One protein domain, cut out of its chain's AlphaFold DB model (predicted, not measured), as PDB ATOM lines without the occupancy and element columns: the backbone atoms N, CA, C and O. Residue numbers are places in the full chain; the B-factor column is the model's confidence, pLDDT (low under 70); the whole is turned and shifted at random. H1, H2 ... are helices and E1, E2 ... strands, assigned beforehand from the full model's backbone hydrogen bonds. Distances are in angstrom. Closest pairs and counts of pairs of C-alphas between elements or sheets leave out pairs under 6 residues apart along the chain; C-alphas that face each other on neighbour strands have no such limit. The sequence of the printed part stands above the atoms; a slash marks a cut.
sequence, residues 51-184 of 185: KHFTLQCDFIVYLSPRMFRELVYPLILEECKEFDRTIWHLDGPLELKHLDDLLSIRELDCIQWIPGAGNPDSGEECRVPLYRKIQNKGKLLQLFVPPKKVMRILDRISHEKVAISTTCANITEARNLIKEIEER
ATOM      1  N   LYS A  51     268.246 193.696 164.887       96.31
ATOM      2  CA  LYS A  51     268.959 193.187 166.059       96.31
ATOM      3  C   LYS A  51     268.117 192.112 166.742       96.31
ATOM      4  O   LYS A  51     267.027 192.384 167.237       96.31
ATOM      5  N   HIS A  52     268.599 190.872 166.730       95.00
ATOM      6  CA  HIS A  52     267.906 189.747 167.359       95.00
ATOM      7  C   HIS A  52     268.860 188.872 168.144       95.00
ATOM      8  O   HIS A  52     270.068 188.849 167.879       95.00
ATOM      9  N   PHE A  53     268.296 188.141 169.097       95.50
ATOM     10  CA  PHE A  53     269.033 187.145 169.847       95.50
ATOM     11  C   PHE A  53     268.138 185.970 170.248       95.50
ATOM     12  O   PHE A  53     266.924 186.107 170.431       95.50
ATOM     13  N   THR A  54     268.757 184.796 170.367       96.94
ATOM     14  CA  THR A  54     268.112 183.594 170.893       96.94
ATOM     15  C   THR A  54     268.448 183.496 172.371       96.94
ATOM     16  O   THR A  54     269.563 183.125 172.738       96.94
ATOM     17  N   LEU A  55     267.480 183.889 173.191       97.06
ATOM     18  CA  LEU A  55     267.528 183.883 174.643       97.06
ATOM     19  C   LEU A  55     267.396 182.449 175.158       97.06
ATOM     20  O   LEU A  55     266.649 181.648 174.589       97.06
ATOM     21  N   GLN A  56     268.106 182.127 176.236       95.88
ATOM     22  CA  GLN A  56     268.069 180.797 176.833       95.88
ATOM     23  C   GLN A  56     268.503 180.823 178.295       95.88
ATOM     24  O   GLN A  56     269.359 181.612 178.698       95.88
ATOM     25  N   CYS A  57     267.963 179.900 179.086       96.38
ATOM     26  CA  CYS A  57     268.481 179.606 180.413       96.38
ATOM     27  C   CYS A  57     268.118 178.173 180.813       96.38
ATOM     28  O   CYS A  57     267.197 177.955 181.594       96.38
ATOM     29  N   ASP A  58     268.881 177.188 180.342       94.31
ATOM     30  CA  ASP A  58     268.616 175.758 180.594       94.31
ATOM     31  C   ASP A  58     268.551 175.430 182.093       94.31
ATOM     32  O   ASP A  58     267.900 174.484 182.535       94.31
ATOM     33  N   PHE A  59     269.193 176.254 182.926       94.06
ATOM     34  CA  PHE A  59     269.157 176.119 184.374       94.06
ATOM     35  C   PHE A  59     267.740 176.226 184.971       94.06
ATOM     36  O   PHE A  59     267.488 175.672 186.050       94.06
ATOM     37  N   ILE A  60     266.789 176.888 184.299       96.25
ATOM     38  CA  ILE A  60     265.444 177.089 184.858       96.25
ATOM     39  C   ILE A  60     264.674 175.780 185.036       96.25
ATOM     40  O   ILE A  60     263.790 175.716 185.890       96.25
ATOM     41  N   VAL A  61     265.061 174.694 184.356       96.38
ATOM     42  CA  VAL A  61     264.457 173.365 184.562       96.38
ATOM     43  C   VAL A  61     264.563 172.889 186.015       96.38
ATOM     44  O   VAL A  61     263.698 172.150 186.490       96.38
ATOM     45  N   TYR A  62     265.562 173.358 186.771       95.62
ATOM     46  CA  TYR A  62     265.741 173.030 188.188       95.62
ATOM     47  C   TYR A  62     264.952 173.940 189.137       95.62
ATOM     48  O   TYR A  62     264.838 173.649 190.328       95.62
ATOM     49  N   LEU A  63     264.394 175.044 188.641       96.06
ATOM     50  CA  LEU A  63     263.721 176.037 189.465       96.06
ATOM     51  C   LEU A  63     262.235 175.711 189.622       96.06
ATOM     52  O   LEU A  63     261.566 175.221 188.715       96.06
ATOM     53  N   SER A  64     261.673 175.991 190.798       96.62
ATOM     54  CA  SER A  64     260.213 176.080 190.916       96.62
ATOM     55  C   SER A  64     259.715 177.332 190.177       96.62
ATOM     56  O   SER A  64     260.478 178.294 190.061       96.62
ATOM     57  N   PRO A  65     258.443 177.407 189.738       98.12
ATOM     58  CA  PRO A  65     257.896 178.624 189.125       98.12
ATOM     59  C   PRO A  65     258.104 179.885 189.975       98.12
ATOM     60  O   PRO A  65     258.409 180.952 189.452       98.12
ATOM     61  N   ARG A  66     258.034 179.756 191.307       97.50
ATOM     62  CA  ARG A  66     258.335 180.856 192.233       97.50
ATOM     63  C   ARG A  66     259.792 181.316 192.137       97.50
ATOM     64  O   ARG A  66     260.040 182.512 192.095       97.50
ATOM     65  N   MET A  67     260.741 180.381 192.130       96.50
ATOM     66  CA  MET A  67     262.170 180.711 192.059       96.50
ATOM     67  C   MET A  67     262.558 181.257 190.687       96.50
ATOM     68  O   MET A  67     263.348 182.187 190.620       96.50
ATOM     69  N   PHE A  68     261.976 180.718 189.614       97.69
ATOM     70  CA  PHE A  68     262.146 181.243 188.262       97.69
ATOM     71  C   PHE A  68     261.729 182.714 188.177       97.69
ATOM     72  O   PHE A  68     262.535 183.552 187.772       97.69
ATOM     73  N   ARG A  69     260.514 183.035 188.650       98.12
ATOM     74  CA  ARG A  69     259.999 184.412 188.672       98.12
ATOM     75  C   ARG A  69     260.858 185.377 189.480       98.12
ATOM     76  O   ARG A  69     260.888 186.560 189.176       98.12
ATOM     77  N   GLU A  70     261.532 184.883 190.510       96.38
ATOM     78  CA  GLU A  70     262.378 185.721 191.353       96.38
ATOM     79  C   GLU A  70     263.796 185.905 190.798       96.38
ATOM     80  O   GLU A  70     264.369 186.977 190.951       96.38
ATOM     81  N   LEU A  71     264.387 184.858 190.217       95.62
ATOM     82  CA  LEU A  71     265.824 184.827 189.921       95.62
ATOM     83  C   LEU A  71     266.158 185.071 188.452       95.62
ATOM     84  O   LEU A  71     267.217 185.622 188.178       95.62
ATOM     85  N   VAL A  72     265.310 184.618 187.526       97.19
ATOM     86  CA  VAL A  72     265.645 184.587 186.092       97.19
ATOM     87  C   VAL A  72     264.662 185.407 185.270       97.19
ATOM     88  O   VAL A  72     265.086 186.163 184.406       97.19
ATOM     89  N   TYR A  73     263.366 185.340 185.577       98.12
ATOM     90  CA  TYR A  73     262.341 186.088 184.847       98.12
ATOM     91  C   TYR A  73     262.630 187.599 184.711       98.12
ATOM     92  O   TYR A  73     262.443 188.118 183.613       98.12
ATOM     93  N   PRO A  74     263.137 188.319 185.740       97.50
ATOM     94  CA  PRO A  74     263.481 189.733 185.588       97.50
ATOM     95  C   PRO A  74     264.596 189.988 184.568       97.50
ATOM     96  O   PRO A  74     264.551 191.003 183.881       97.50
ATOM     97  N   LEU A  75     265.552 189.061 184.442       97.75
ATOM     98  CA  LEU A  75     266.636 189.147 183.463       97.75
ATOM     99  C   LEU A  75     266.076 188.950 182.054       97.75
ATOM    100  O   LEU A  75     266.322 189.776 181.193       97.75
ATOM    101  N   ILE A  76     265.203 187.954 181.851       98.19
ATOM    102  CA  ILE A  76     264.539 187.724 180.554       98.19
ATOM    103  C   ILE A  76     263.748 188.963 180.112       98.19
ATOM    104  O   ILE A  76     263.757 189.318 178.937       98.19
ATOM    105  N   LEU A  77     263.068 189.647 181.042       98.38
ATOM    106  CA  LEU A  77     262.364 190.897 180.738       98.38
ATOM    107  C   LEU A  77     263.306 192.018 180.284       98.38
ATOM    108  O   LEU A  77     262.889 192.875 179.510       98.38
ATOM    109  N   GLU A  78     264.527 192.063 180.805       97.69
ATOM    110  CA  GLU A  78     265.545 193.031 180.405       97.69
ATOM    111  C   GLU A  78     266.166 192.634 179.057       97.69
ATOM    112  O   GLU A  78     266.197 193.466 178.155       97.69
ATOM    113  N   GLU A  79     266.513 191.356 178.855       97.31
ATOM    114  CA  GLU A  79     266.956 190.822 177.558       97.31
ATOM    115  C   GLU A  79     265.937 191.118 176.459       97.31
ATOM    116  O   GLU A  79     266.290 191.642 175.407       97.31
ATOM    117  N   CYS A  80     264.650 190.850 176.701       98.06
ATOM    118  CA  CYS A  80     263.624 191.059 175.685       98.06
ATOM    119  C   CYS A  80     263.452 192.532 175.287       98.06
ATOM    120  O   CYS A  80     262.962 192.804 174.198       98.06
ATOM    121  N   LYS A  81     263.836 193.484 176.146       97.31
ATOM    122  CA  LYS A  81     263.778 194.920 175.830       97.31
ATOM    123  C   LYS A  81     264.981 195.403 175.027       97.31
ATOM    124  O   LYS A  81     264.889 196.452 174.398       97.31
ATOM    125  N   GLU A  82     266.088 194.671 175.073       96.56
ATOM    126  CA  GLU A  82     267.341 195.043 174.415       96.56
ATOM    127  C   GLU A  82     267.366 194.675 172.921       96.56
ATOM    128  O   GLU A  82     268.086 195.291 172.132       96.56
ATOM    129  N   PHE A  83     266.590 193.667 172.511       96.94
ATOM    130  CA  PHE A  83     266.571 193.162 171.136       96.94
ATOM    131  C   PHE A  83     265.268 193.530 170.414       96.94
ATOM    132  O   PHE A  83     264.185 193.453 170.986       96.94
ATOM    133  N   ASP A  84     265.355 193.866 169.122       97.19
ATOM    134  CA  ASP A  84     264.180 194.176 168.289       97.19
ATOM    135  C   ASP A  84     263.335 192.939 167.970       97.19
ATOM    136  O   ASP A  84     262.162 193.056 167.605       97.19
ATOM    137  N   ARG A  85     263.978 191.765 167.974       97.25
ATOM    138  CA  ARG A  85     263.347 190.465 167.770       97.25
ATOM    139  C   ARG A  85     263.924 189.453 168.738       97.25
ATOM    140  O   ARG A  85     265.144 189.336 168.868       97.25
ATOM    141  N   THR A  86     263.061 188.683 169.372       97.81
ATOM    142  CA  THR A  86     263.468 187.775 170.447       97.81
ATOM    143  C   THR A  86     262.951 186.364 170.208       97.81
ATOM    144  O   THR A  86     261.818 186.131 169.776       97.81
ATOM    145  N   ILE A  87     263.805 185.387 170.494       98.25
ATOM    146  CA  ILE A  87     263.453 183.971 170.417       98.25
ATOM    147  C   ILE A  87     263.847 183.334 171.736       98.25
ATOM    148  O   ILE A  87     265.007 183.423 172.113       98.25
ATOM    149  N   TRP A  88     262.916 182.675 172.415       98.56
ATOM    150  CA  TRP A  88     263.238 181.874 173.591       98.56
ATOM    151  C   TRP A  88     263.473 180.420 173.187       98.56
ATOM    152  O   TRP A  88     262.603 179.799 172.565       98.56
ATOM    153  N   HIS A  89     264.634 179.882 173.547       98.06
ATOM    154  CA  HIS A  89     264.945 178.463 173.445       98.06
ATOM    155  C   HIS A  89     264.246 177.693 174.567       98.06
ATOM    156  O   HIS A  89     264.630 177.805 175.727       98.06
ATOM    157  N   LEU A  90     263.202 176.939 174.220       97.94
ATOM    158  CA  LEU A  90     262.454 176.100 175.152       97.94
ATOM    159  C   LEU A  90     262.960 174.656 175.039       97.94
ATOM    160  O   LEU A  90     262.541 173.920 174.131       97.94
ATOM    161  N   ASP A  91     263.864 174.270 175.943       95.19
ATOM    162  CA  ASP A  91     264.581 172.994 175.916       95.19
ATOM    163  C   ASP A  91     263.860 171.904 176.713       95.19
ATOM    164  O   ASP A  91     264.076 171.642 177.904       95.19
ATOM    165  N   GLY A  92     262.966 171.218 176.013       95.00
ATOM    166  CA  GLY A  92     262.362 169.997 176.493       95.00
ATOM    167  C   GLY A  92     261.216 170.193 177.488       95.00
ATOM    168  O   GLY A  92     260.807 171.295 177.866       95.00
ATOM    169  N   PRO A  93     260.617 169.071 177.921       96.00
ATOM    170  CA  PRO A  93     259.374 169.086 178.684       96.00
ATOM    171  C   PRO A  93     259.527 169.631 180.108       96.00
ATOM    172  O   PRO A  93     258.546 170.099 180.685       96.00
ATOM    173  N   LEU A  94     260.730 169.576 180.687       96.56
ATOM    174  CA  LEU A  94     260.972 170.035 182.056       96.56
ATOM    175  C   LEU A  94     260.834 171.553 182.197       96.56
ATOM    176  O   LEU A  94     260.496 172.038 183.279       96.56
ATOM    177  N   GLU A  95     261.043 172.292 181.111       97.25
ATOM    178  CA  GLU A  95     260.926 173.744 181.089       97.25
ATOM    179  C   GLU A  95     259.472 174.228 180.973       97.25
ATOM    180  O   GLU A  95     259.140 175.335 181.397       97.25
ATOM    181  N   LEU A  96     258.553 173.377 180.493       97.69
ATOM    182  CA  LEU A  96     257.159 173.745 180.197       97.69
ATOM    183  C   LEU A  96     256.391 174.337 181.387       97.69
ATOM    184  O   LEU A  96     255.438 175.091 181.185       97.69
ATOM    185  N   LYS A  97     256.807 174.050 182.625       98.06
ATOM    186  CA  LYS A  97     256.248 174.658 183.847       98.06
ATOM    187  C   LYS A  97     256.434 176.182 183.928       98.06
ATOM    188  O   LYS A  97     255.763 176.817 184.736       98.06
ATOM    189  N   HIS A  98     257.329 176.754 183.121       98.56
ATOM    190  CA  HIS A  98     257.594 178.193 183.018       98.56
ATOM    191  C   HIS A  98     256.986 178.825 181.763       98.56
ATOM    192  O   HIS A  98     257.012 180.044 181.614       98.56
ATOM    193  N   LEU A  99     256.396 178.018 180.875       98.56
ATOM    194  CA  LEU A  99     255.918 178.486 179.578       98.56
ATOM    195  C   LEU A  99     254.864 179.590 179.700       98.56
ATOM    196  O   LEU A  99     254.898 180.539 178.933       98.56
ATOM    197  N   ASP A 100     253.933 179.499 180.650       98.62
ATOM    198  CA  ASP A 100     252.896 180.531 180.792       98.62
ATOM    199  C   ASP A 100     253.459 181.890 181.225       98.62
ATOM    200  O   ASP A 100     252.978 182.917 180.747       98.62
ATOM    201  N   ASP A 101     254.504 181.897 182.060       98.69
ATOM    202  CA  ASP A 101     255.221 183.122 182.419       98.69
ATOM    203  C   ASP A 101     255.924 183.690 181.166       98.69
ATOM    204  O   ASP A 101     255.738 184.861 180.839       98.69
ATOM    205  N   LEU A 102     256.636 182.859 180.391       98.69
ATOM    206  CA  LEU A 102     257.303 183.270 179.143       98.69
ATOM    207  C   LEU A 102     256.319 183.840 178.107       98.69
ATOM    208  O   LEU A 102     256.533 184.920 177.564       98.69
ATOM    209  N   LEU A 103     255.198 183.155 177.864       98.75
ATOM    210  CA  LEU A 103     254.175 183.596 176.907       98.75
ATOM    211  C   LEU A 103     253.487 184.907 177.325       98.75
ATOM    212  O   LEU A 103     252.830 185.531 176.490       98.75
ATOM    213  N   SER A 104     253.618 185.321 178.589       98.50
ATOM    214  CA  SER A 104     253.090 186.593 179.091       98.50
ATOM    215  C   SER A 104     254.005 187.794 178.819       98.50
ATOM    216  O   SER A 104     253.529 188.929 178.847       98.50
ATOM    217  N   ILE A 105     255.284 187.562 178.501       98.62
ATOM    218  CA  ILE A 105     256.242 188.619 178.157       98.62
ATOM    219  C   ILE A 105     255.852 189.185 176.799       98.62
ATOM    220  O   ILE A 105     255.877 188.464 175.804       98.62
ATOM    221  N   ARG A 106     255.467 190.460 176.721       98.00
ATOM    222  CA  ARG A 106     254.978 191.065 175.472       98.00
ATOM    223  C   ARG A 106     256.069 191.112 174.404       98.00
ATOM    224  O   ARG A 106     255.787 190.771 173.263       98.00
ATOM    225  N   GLU A 107     257.270 191.496 174.811       98.38
ATOM    226  CA  GLU A 107     258.466 191.695 173.993       98.38
ATOM    227  C   GLU A 107     259.119 190.379 173.539       98.38
ATOM    228  O   GLU A 107     260.012 190.407 172.701       98.38
ATOM    229  N   LEU A 108     258.677 189.228 174.068       98.62
ATOM    230  CA  LEU A 108     259.115 187.919 173.591       98.62
ATOM    231  C   LEU A 108     258.344 187.544 172.318       98.62
ATOM    232  O   LEU A 108     257.143 187.297 172.409       98.62
ATOM    233  N   ASP A 109     258.978 187.454 171.152       98.31
ATOM    234  CA  ASP A 109     258.257 187.245 169.888       98.31
ATOM    235  C   ASP A 109     258.022 185.770 169.570       98.31
ATOM    236  O   ASP A 109     256.937 185.390 169.127       98.31
ATOM    237  N   CYS A 110     259.040 184.933 169.771       98.44
ATOM    238  CA  CYS A 110     259.074 183.570 169.255       98.44
ATOM    239  C   CYS A 110     259.475 182.552 170.323       98.44
ATOM    240  O   CYS A 110     260.338 182.811 171.160       98.44
ATOM    241  N   ILE A 111     258.900 181.352 170.239       98.69
ATOM    242  CA  ILE A 111     259.351 180.175 170.985       98.69
ATOM    243  C   ILE A 111     259.992 179.189 170.011       98.69
ATOM    244  O   ILE A 111     259.347 178.724 169.068       98.69
ATOM    245  N   GLN A 112     261.248 178.834 170.255       98.44
ATOM    246  CA  GLN A 112     261.884 177.685 169.627       98.44
ATOM    247  C   GLN A 112     261.619 176.455 170.493       98.44
ATOM    248  O   GLN A 112     262.021 176.422 171.650       98.44
ATOM    249  N   TRP A 113     260.946 175.443 169.946       98.25
ATOM    250  CA  TRP A 113     260.656 174.217 170.689       98.25
ATOM    251  C   TRP A 113     261.656 173.112 170.370       98.25
ATOM    252  O   TRP A 113     261.733 172.657 169.224       98.25
ATOM    253  N   ILE A 114     262.332 172.619 171.408       96.69
ATOM    254  CA  ILE A 114     263.159 171.415 171.349       96.69
ATOM    255  C   ILE A 114     262.493 170.324 172.197       96.69
ATOM    256  O   ILE A 114     262.239 170.531 173.377       96.69
ATOM    257  N   PRO A 115     262.175 169.140 171.641       95.25
ATOM    258  CA  PRO A 115     261.480 168.094 172.393       95.25
ATOM    259  C   PRO A 115     262.349 167.414 173.464       95.25
ATOM    260  O   PRO A 115     261.799 166.750 174.344       95.25
ATOM    261  N   GLY A 116     263.675 167.568 173.394       92.00
ATOM    262  CA  GLY A 116     264.644 166.845 174.216       92.00
ATOM    263  C   GLY A 116     264.831 165.385 173.780       92.00
ATOM    264  O   GLY A 116     264.050 164.826 173.006       92.00
ATOM    265  N   ALA A 117     265.885 164.739 174.278       90.81
ATOM    266  CA  ALA A 117     266.179 163.344 173.952       90.81
ATOM    267  C   ALA A 117     265.080 162.383 174.455       90.81
ATOM    268  O   ALA A 117     264.470 162.603 175.502       90.81
ATOM    269  N   GLY A 118     264.825 161.308 173.701       92.19
ATOM    270  CA  GLY A 118     263.866 160.253 174.068       92.19
ATOM    271  C   GLY A 118     262.386 160.646 173.978       92.19
ATOM    272  O   GLY A 118     261.518 159.854 174.332       92.19
ATOM    273  N   ASN A 119     262.090 161.852 173.503       94.75
ATOM    274  CA  ASN A 119     260.743 162.390 173.393       94.75
ATOM    275  C   ASN A 119     260.233 162.348 171.939       94.75
ATOM    276  O   ASN A 119     261.042 162.399 171.011       94.75
ATOM    277  N   PRO A 120     258.902 162.315 171.715       95.25
ATOM    278  CA  PRO A 120     258.320 162.476 170.380       95.25
ATOM    279  C   PRO A 120     258.842 163.735 169.676       95.25
ATOM    280  O   PRO A 120     258.858 164.804 170.302       95.25
ATOM    281  N   ASP A 121     259.236 163.609 168.405       96.00
ATOM    282  CA  ASP A 121     259.771 164.722 167.612       96.00
ATOM    283  C   ASP A 121     258.734 165.831 167.364       96.00
ATOM    284  O   ASP A 121     257.540 165.674 167.632       96.00
ATOM    285  N   SER A 122     259.186 166.982 166.862       96.94
ATOM    286  CA  SER A 122     258.320 168.154 166.661       96.94
ATOM    287  C   SER A 122     257.279 167.980 165.546       96.94
ATOM    288  O   SER A 122     256.380 168.803 165.407       96.94
ATOM    289  N   GLY A 123     257.380 166.923 164.737       97.00
ATOM    290  CA  GLY A 123     256.388 166.559 163.732       97.00
ATOM    291  C   GLY A 123     255.226 165.718 164.266       97.00
ATOM    292  O   GLY A 123     254.324 165.378 163.499       97.00
ATOM    293  N   GLU A 124     255.246 165.343 165.546       97.12
ATOM    294  CA  GLU A 124     254.235 164.470 166.141       97.12
ATOM    295  C   GLU A 124     252.961 165.213 166.548       97.12
ATOM    296  O   GLU A 124     252.985 166.321 167.086       97.12
ATOM    297  N   GLU A 125     251.808 164.569 166.347       95.44
ATOM    298  CA  GLU A 125     250.496 165.189 166.587       95.44
ATOM    299  C   GLU A 125     250.270 165.555 168.058       95.44
ATOM    300  O   GLU A 125     249.629 166.564 168.356       95.44
ATOM    301  N   CYS A 126     250.877 164.808 168.983       96.06
ATOM    302  CA  CYS A 126     250.835 165.126 170.408       96.06
ATOM    303  C   CYS A 126     251.463 166.492 170.747       96.06
ATOM    304  O   CYS A 126     251.221 167.017 171.834       96.06
ATOM    305  N   ARG A 127     252.238 167.096 169.831       97.00
ATOM    306  CA  ARG A 127     252.837 168.429 169.994       97.00
ATOM    307  C   ARG A 127     251.943 169.573 169.522       97.00
ATOM    308  O   ARG A 127     252.098 170.694 170.000       97.00
ATOM    309  N   VAL A 128     250.962 169.311 168.658       98.00
ATOM    310  CA  VAL A 128     250.072 170.347 168.102       98.00
ATOM    311  C   VAL A 128     249.365 171.187 169.183       98.00
ATOM    312  O   VAL A 128     249.304 172.409 169.018       98.00
ATOM    313  N   PRO A 129     248.871 170.622 170.307       98.31
ATOM    314  CA  PRO A 129     248.278 171.430 171.374       98.31
ATOM    315  C   PRO A 129     249.239 172.474 171.963       98.31
ATOM    316  O   PRO A 129     248.820 173.598 172.242       98.31
ATOM    317  N   LEU A 130     250.527 172.139 172.105       98.44
ATOM    318  CA  LEU A 130     251.561 173.067 172.572       98.44
ATOM    319  C   LEU A 130     251.759 174.211 171.569       98.44
ATOM    320  O   LEU A 130     251.752 175.377 171.957       98.44
ATOM    321  N   TYR A 131     251.860 173.892 170.280       98.62
ATOM    322  CA  TYR A 131     252.039 174.892 169.223       98.62
ATOM    323  C   TYR A 131     250.872 175.872 169.157       98.62
ATOM    324  O   TYR A 131     251.074 177.086 169.129       98.62
ATOM    325  N   ARG A 132     249.641 175.359 169.239       98.50
ATOM    326  CA  ARG A 132     248.441 176.198 169.291       98.50
ATOM    327  C   ARG A 132     248.403 177.064 170.543       98.50
ATOM    328  O   ARG A 132     248.054 178.232 170.439       98.50
ATOM    329  N   LYS A 133     248.792 176.540 171.713       98.62
ATOM    330  CA  LYS A 133     248.897 177.345 172.944       98.62
ATOM    331  C   LYS A 133     249.827 178.546 172.743       98.62
ATOM    332  O   LYS A 133     249.454 179.659 173.106       98.62
ATOM    333  N   ILE A 134     250.993 178.322 172.140       98.75
ATOM    334  CA  ILE A 134     251.996 179.359 171.864       98.75
ATOM    335  C   ILE A 134     251.438 180.399 170.874       98.75
ATOM    336  O   ILE A 134     251.409 181.591 171.181       98.75
ATOM    337  N   GLN A 135     250.891 179.959 169.738       98.56
ATOM    338  CA  GLN A 135     250.342 180.860 168.716       98.56
ATOM    339  C   GLN A 135     249.096 181.627 169.181       98.56
ATOM    340  O   GLN A 135     248.938 182.801 168.848       98.56
ATOM    341  N   ASN A 136     248.244 181.017 170.009       98.31
ATOM    342  CA  ASN A 136     247.078 181.677 170.608       98.31
ATOM    343  C   ASN A 136     247.472 182.803 171.574       98.31
ATOM    344  O   ASN A 136     246.677 183.706 171.822       98.31
ATOM    345  N   LYS A 137     248.699 182.778 172.111       98.38
ATOM    346  CA  LYS A 137     249.286 183.883 172.885       98.38
ATOM    347  C   LYS A 137     249.979 184.928 172.003       98.38
ATOM    348  O   LYS A 137     250.643 185.821 172.515       98.38
ATOM    349  N   GLY A 138     249.810 184.830 170.684       98.06
ATOM    350  CA  GLY A 138     250.372 185.756 169.707       98.06
ATOM    351  C   GLY A 138     251.848 185.518 169.399       98.06
ATOM    352  O   GLY A 138     252.440 186.350 168.721       98.06
ATOM    353  N   LYS A 139     252.437 184.417 169.881       98.69
ATOM    354  CA  LYS A 139     253.860 184.118 169.693       98.69
ATOM    355  C   LYS A 139     254.107 183.340 168.405       98.69
ATOM    356  O   LYS A 139     253.281 182.524 167.991       98.69
ATOM    357  N   LEU A 140     255.255 183.588 167.791       98.56
ATOM    358  CA  LEU A 140     255.779 182.825 166.665       98.56
ATOM    359  C   LEU A 140     256.392 181.506 167.151       98.56
ATOM    360  O   LEU A 140     256.678 181.326 168.339       98.56
ATOM    361  N   LEU A 141     256.598 180.580 166.218       98.56
ATOM    362  CA  LEU A 141     257.236 179.295 166.477       98.56
ATOM    363  C   LEU A 141     258.460 179.092 165.596       98.56
ATOM    364  O   LEU A 141     258.427 179.391 164.407       98.56
ATOM    365  N   GLN A 142     259.491 178.472 166.157       98.38
ATOM    366  CA  GLN A 142     260.546 177.824 165.392       98.38
ATOM    367  C   GLN A 142     260.551 176.329 165.722       98.38
ATOM    368  O   GLN A 142     260.666 175.949 166.889       98.38
ATOM    369  N   LEU A 143     260.416 175.483 164.697       98.12
ATOM    370  CA  LEU A 143     260.300 174.031 164.840       98.12
ATOM    371  C   LEU A 143     261.325 173.298 163.975       98.12
ATOM    372  O   LEU A 143     261.597 173.699 162.847       98.12
ATOM    373  N   PHE A 144     261.818 172.167 164.477       97.12
ATOM    374  CA  PHE A 144     262.663 171.230 163.733       97.12
ATOM    375  C   PHE A 144     261.866 169.964 163.435       97.12
ATOM    376  O   PHE A 144     261.626 169.159 164.338       97.12
ATOM    377  N   VAL A 145     261.401 169.811 162.197       97.69
ATOM    378  CA  VAL A 145     260.399 168.802 161.819       97.69
ATOM    379  C   VAL A 145     260.975 167.882 160.741       97.69
ATOM    380  O   VAL A 145     261.520 168.385 159.761       97.69
ATOM    381  N   PRO A 146     260.856 166.545 160.853       97.00
ATOM    382  CA  PRO A 146     261.241 165.640 159.769       97.00
ATOM    383  C   PRO A 146     260.486 165.964 158.468       97.00
ATOM    384  O   PRO A 146     259.284 166.232 158.536       97.00
ATOM    385  N   PRO A 147     261.119 165.877 157.283       97.31
ATOM    386  CA  PRO A 147     260.560 166.411 156.032       97.31
ATOM    387  C   PRO A 147     259.178 165.830 155.708       97.31
ATOM    388  O   PRO A 147     258.238 166.557 155.404       97.31
ATOM    389  N   LYS A 148     259.001 164.521 155.930       96.56
ATOM    390  CA  LYS A 148     257.731 163.801 155.718       96.56
ATOM    391  C   LYS A 148     256.570 164.267 156.606       96.56
ATOM    392  O   LYS A 148     255.431 163.884 156.362       96.56
ATOM    393  N   LYS A 149     256.845 165.025 157.672       97.50
ATOM    394  CA  LYS A 149     255.848 165.503 158.642       97.50
ATOM    395  C   LYS A 149     255.567 167.003 158.515       97.50
ATOM    396  O   LYS A 149     254.625 167.478 159.144       97.50
ATOM    397  N   VAL A 150     256.334 167.734 157.702       97.75
ATOM    398  CA  VAL A 150     256.232 169.198 157.560       97.75
ATOM    399  C   VAL A 150     254.826 169.622 157.139       97.75
ATOM    400  O   VAL A 150     254.181 170.375 157.865       97.75
ATOM    401  N   MET A 151     254.310 169.061 156.042       97.19
ATOM    402  CA  MET A 151     252.979 169.393 155.515       97.19
ATOM    403  C   MET A 151     251.869 169.157 156.545       97.19
ATOM    404  O   MET A 151     251.005 170.006 156.750       97.19
ATOM    405  N   ARG A 152     251.941 168.032 157.272       96.06
ATOM    406  CA  ARG A 152     250.984 167.706 158.340       96.06
ATOM    407  C   ARG A 152     251.022 168.726 159.475       96.06
ATOM    408  O   ARG A 152     249.974 169.006 160.045       96.06
ATOM    409  N   ILE A 153     252.195 169.239 159.848       97.50
ATOM    410  CA  ILE A 153     252.292 170.264 160.892       97.50
ATOM    411  C   ILE A 153     251.704 171.583 160.399       97.50
ATOM    412  O   ILE A 153     250.865 172.145 161.102       97.50
ATOM    413  N   LEU A 154     252.077 172.030 159.198       97.38
ATOM    414  CA  LEU A 154     251.575 173.277 158.609       97.38
ATOM    415  C   LEU A 154     250.042 173.292 158.486       97.38
ATOM    416  O   LEU A 154     249.425 174.304 158.793       97.38
ATOM    417  N   ASP A 155     249.415 172.151 158.186       96.75
ATOM    418  CA  ASP A 155     247.950 171.997 158.145       96.75
ATOM    419  C   ASP A 155     247.242 172.188 159.497       96.75
ATOM    420  O   ASP A 155     246.021 172.354 159.567       96.75
ATOM    421  N   ARG A 156     247.970 172.055 160.607       97.12
ATOM    422  CA  ARG A 156     247.385 171.961 161.954       97.12
ATOM    423  C   ARG A 156     247.607 173.211 162.790       97.12
ATOM    424  O   ARG A 156     246.953 173.337 163.837       97.12
ATOM    425  N   ILE A 157     248.497 174.100 162.359       97.25
ATOM    426  CA  ILE A 157     248.886 175.329 163.056       97.25
ATOM    427  C   ILE A 157     248.806 176.526 162.099       97.25
ATOM    428  O   ILE A 157     248.586 176.362 160.906       97.25
ATOM    429  N   SER A 158     248.975 177.745 162.606       96.81
ATOM    430  CA  SER A 158     249.049 178.940 161.759       96.81
ATOM    431  C   SER A 158     250.377 178.933 160.994       96.81
ATOM    432  O   SER A 158     251.406 179.294 161.568       96.81
ATOM    433  N   HIS A 159     250.365 178.518 159.724       94.69
ATOM    434  CA  HIS A 159     251.563 178.407 158.875       94.69
ATOM    435  C   HIS A 159     252.293 179.750 158.681       94.69
ATOM    436  O   HIS A 159     253.516 179.781 158.659       94.69
ATOM    437  N   GLU A 160     251.575 180.877 158.680       94.25
ATOM    438  CA  GLU A 160     252.172 182.226 158.616       94.25
ATOM    439  C   GLU A 160     252.978 182.622 159.870       94.25
ATOM    440  O   GLU A 160     253.684 183.628 159.876       94.25
ATOM    441  N   LYS A 161     252.854 181.862 160.967       96.69
ATOM    442  CA  LYS A 161     253.454 182.170 162.277       96.69
ATOM    443  C   LYS A 161     254.426 181.091 162.744       96.69
ATOM    444  O   LYS A 161     254.543 180.836 163.948       96.69
ATOM    445  N   VAL A 162     255.090 180.420 161.808       97.81
ATOM    446  CA  VAL A 162     256.075 179.380 162.109       97.81
ATOM    447  C   VAL A 162     257.230 179.390 161.108       97.81
ATOM    448  O   VAL A 162     257.026 179.489 159.905       97.81
ATOM    449  N   ALA A 163     258.449 179.239 161.616       97.00
ATOM    450  CA  ALA A 163     259.629 178.881 160.846       97.00
ATOM    451  C   ALA A 163     259.920 177.386 161.049       97.00
ATOM    452  O   ALA A 163     260.136 176.937 162.178       97.00
ATOM    453  N   ILE A 164     259.925 176.607 159.966       96.69
ATOM    454  CA  ILE A 164     260.276 175.183 160.002       96.69
ATOM    455  C   ILE A 164     261.694 174.992 159.470       96.69
ATOM    456  O   ILE A 164     262.010 175.393 158.355       96.69
ATOM    457  N   SER A 165     262.522 174.316 160.260       95.62
ATOM    458  CA  SER A 165     263.797 173.751 159.837       95.62
ATOM    459  C   SER A 165     263.646 172.241 159.642       95.62
ATOM    460  O   SER A 165     263.020 171.549 160.452       95.62
ATOM    461  N   THR A 166     264.182 171.720 158.542       96.19
ATOM    462  CA  THR A 166     264.114 170.297 158.195       96.19
ATOM    463  C   THR A 166     265.363 169.859 157.438       96.19
ATOM    464  O   THR A 166     266.031 170.677 156.806       96.19
ATOM    465  N   THR A 167     265.656 168.561 157.470       95.56
ATOM    466  CA  THR A 167     266.784 167.959 156.753       95.56
ATOM    467  C   THR A 167     266.255 166.918 155.779       95.56
ATOM    468  O   THR A 167     265.702 165.901 156.194       95.56
ATOM    469  N   CYS A 168     266.437 167.176 154.485       97.19
ATOM    470  CA  CYS A 168     266.115 166.236 153.411       97.19
ATOM    471  C   CYS A 168     267.342 165.383 153.058       97.19
ATOM    472  O   CYS A 168     268.481 165.819 153.227       97.19
ATOM    473  N   ALA A 169     267.121 164.185 152.524       96.25
ATOM    474  CA  ALA A 169     268.187 163.276 152.112       96.25
ATOM    475  C   ALA A 169     268.944 163.771 150.868       96.25
ATOM    476  O   ALA A 169     270.102 163.412 150.665       96.25
ATOM    477  N   ASN A 170     268.294 164.564 150.009       97.56
ATOM    478  CA  ASN A 170     268.896 165.137 148.806       97.56
ATOM    479  C   ASN A 170     268.140 166.386 148.315       97.56
ATOM    480  O   ASN A 170     267.047 166.712 148.782       97.56
ATOM    481  N   ILE A 171     268.727 167.070 147.329       97.50
ATOM    482  CA  ILE A 171     268.176 168.301 146.745       97.50
ATOM    483  C   ILE A 171     266.826 168.094 146.041       97.50
ATOM    484  O   ILE A 171     266.012 169.012 146.016       97.50
ATOM    485  N   THR A 172     266.569 166.911 145.476       97.94
ATOM    486  CA  THR A 172     265.301 166.616 144.795       97.94
ATOM    487  C   THR A 172     264.156 166.543 145.799       97.94
ATOM    488  O   THR A 172     263.124 167.166 145.581       97.94
ATOM    489  N   GLU A 173     264.352 165.852 146.927       97.31
ATOM    490  CA  GLU A 173     263.378 165.823 148.027       97.31
ATOM    491  C   GLU A 173     263.116 167.235 148.569       97.31
ATOM    492  O   GLU A 173     261.959 167.624 148.708       97.31
ATOM    493  N   ALA A 174     264.171 168.031 148.780       97.44
ATOM    494  CA  ALA A 174     264.034 169.410 149.248       97.44
ATOM    495  C   ALA A 174     263.219 170.282 148.277       97.44
ATOM    496  O   ALA A 174     262.306 170.987 148.697       97.44
ATOM    497  N   ARG A 175     263.506 170.210 146.970       97.88
ATOM    498  CA  ARG A 175     262.771 170.963 145.939       97.88
ATOM    499  C   ARG A 175     261.309 170.546 145.844       97.88
ATOM    500  O   ARG A 175     260.452 171.408 145.694       97.88
ATOM    501  N   ASN A 176     261.028 169.247 145.942       97.88
ATOM    502  CA  ASN A 176     259.657 168.746 145.923       97.88
ATOM    503  C   ASN A 176     258.870 169.244 147.139       97.88
ATOM    504  O   ASN A 176     257.746 169.700 146.968       97.88
ATOM    505  N   LEU A 177     259.471 169.215 148.335       97.69
ATOM    506  CA  LEU A 177     258.833 169.728 149.547       97.69
ATOM    507  C   LEU A 177     258.566 171.237 149.456       97.69
ATOM    508  O   LEU A 177     257.476 171.673 149.803       97.69
ATOM    509  N   ILE A 178     259.526 172.029 148.964       97.12
ATOM    510  CA  ILE A 178     259.336 173.475 148.753       97.12
ATOM    511  C   ILE A 178     258.164 173.724 147.802       97.12
ATOM    512  O   ILE A 178     257.265 174.487 148.135       97.12
ATOM    513  N   LYS A 179     258.143 173.027 146.660       97.75
ATOM    514  CA  LYS A 179     257.065 173.150 145.678       97.75
ATOM    515  C   LYS A 179     255.699 172.812 146.286       97.75
ATOM    516  O   LYS A 179     254.738 173.534 146.056       97.75
ATOM    517  N   GLU A 180     255.611 171.739 147.070       97.12
ATOM    518  CA  GLU A 180     254.359 171.337 147.722       97.12
ATOM    519  C   GLU A 180     253.874 172.378 148.747       97.12
ATOM    520  O   GLU A 180     252.671 172.605 148.871       97.12
ATOM    521  N   ILE A 181     254.800 173.030 149.461       96.31
ATOM    522  CA  ILE A 181     254.480 174.126 150.385       96.31
ATOM    523  C   ILE A 181     253.940 175.332 149.606       96.31
ATOM    524  O   ILE A 181     252.864 175.810 149.948       96.31
ATOM    525  N   GLU A 182     254.633 175.776 148.551       95.69
ATOM    526  CA  GLU A 182     254.247 176.937 147.725       95.69
ATOM    527  C   GLU A 182     252.908 176.748 146.992       95.69
ATOM    528  O   GLU A 182     252.186 177.712 146.747       95.69
ATOM    529  N   GLU A 183     252.560 175.514 146.616       96.12
ATOM    530  CA  GLU A 183     251.284 175.214 145.957       96.12
ATOM    531  C   GLU A 183     250.093 175.221 146.931       96.12
ATOM    532  O   GLU A 183     248.945 175.335 146.489       96.12
ATOM    533  N   ARG A 184     250.337 175.073 148.240       95.44
ATOM    534  CA  ARG A 184     249.284 174.828 149.236       95.44
ATOM    535  C   ARG A 184     249.086 175.950 150.256       95.44
ATOM    536  O   ARG A 184     247.959 176.092 150.737       95.44
TER     537      ARG A 184
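AT A GLANCE: This is residues 51 to 184 of the 185 residues of an uncharacterized protein of Candidatus Bathyarchaeota archaeon (UniProt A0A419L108). Picture a strongly twisted, curled wall of five parallel strands, with helices H3, H4, H5 and H6 following one another over one face and the other face largely bare. H2 packs on H4 at one end of the long axis, short H1 also touches H4, and H7 lies beyond H6 at the other end. The printed part has 134 residues, with seven named helices and five named strands in the order E1 H1 H2 H3 E2 H4 E3 H5 E4 H6 E5 H7; the sheet's order is E1 E2 E3 E4 E5, and the class is mixed, helices and strands. It is compact, with a radius of gyration of the C-alphas of 15.8 A, and spans 49 by 33 by 25 A.

HOW THE PARTS SIT: Start at the sheet: E1 (residues 52 to 55), E2 (85 to 91), E3 (110 to 114), E4 (140 to 144) and E5 (162 to 165), with E1 and E5 its edge strands. Look for N 55 and O 87, 2.7 A apart, N 112 and O 88, 2.8 A, N 142 and O 111, 2.9 A, and N 163 and O 141, 2.8 A. H3 (73 to 82) is over E1 and E2 at a height of 10.3 A over the sheet; H4 (93 to 104) is over E2 at 9.6 A. H5 (125 to 136) is on the same face as H4, at 10.2 A, over E4 and only just over E3, with 3 C-alphas. With H6 (147 to 154), the four make two layers, helices on one face of a sheet. E2, H4, E3, then E3, H5, E4, then E4, H6, E5 are strand-helix-strand units, parallel neighbour strands joined through a helix, with right-handed crossovers; E1, H1 (58 to 62), H2 (65 to 71), H3, E2 is another. H2 touches H4 at its residues 97 to 101 alone, closest at the C-alphas of Pro 65 and His 98, 6.1 A. H6 and H7 (171 to 184) are close but not clearly touching, closest at the C-alphas of Met 151 and Ile 181, 7.1 A. Every O i to N i+4 pair is within hydrogen-bond range in H2 and H7, against 0 of 1 in H1, 5 of 6 in H3, 3 of 8 in H4, 6 of 8 in H5 and 2 of 4 in H6; O i to N i+3 gives 2 of 2 in H1 and 6 of 9 in H4.

IN THESE COORDINATES: Find C-alpha 52 at (267.906, 189.747, 167.359), where E1 begins. E2 runs 19.3 A, H4 18.6 A and H5 17.3 A. H7 runs 20.1 A to C-alpha 184 at (249.284, 174.828, 149.236).

THE WHOLE: The C-alphas farthest apart are those of Glu 70 and Thr 172, 50.4 A. The printed part has no cut, no link is long, and no printed residue is under 70 in pLDDT.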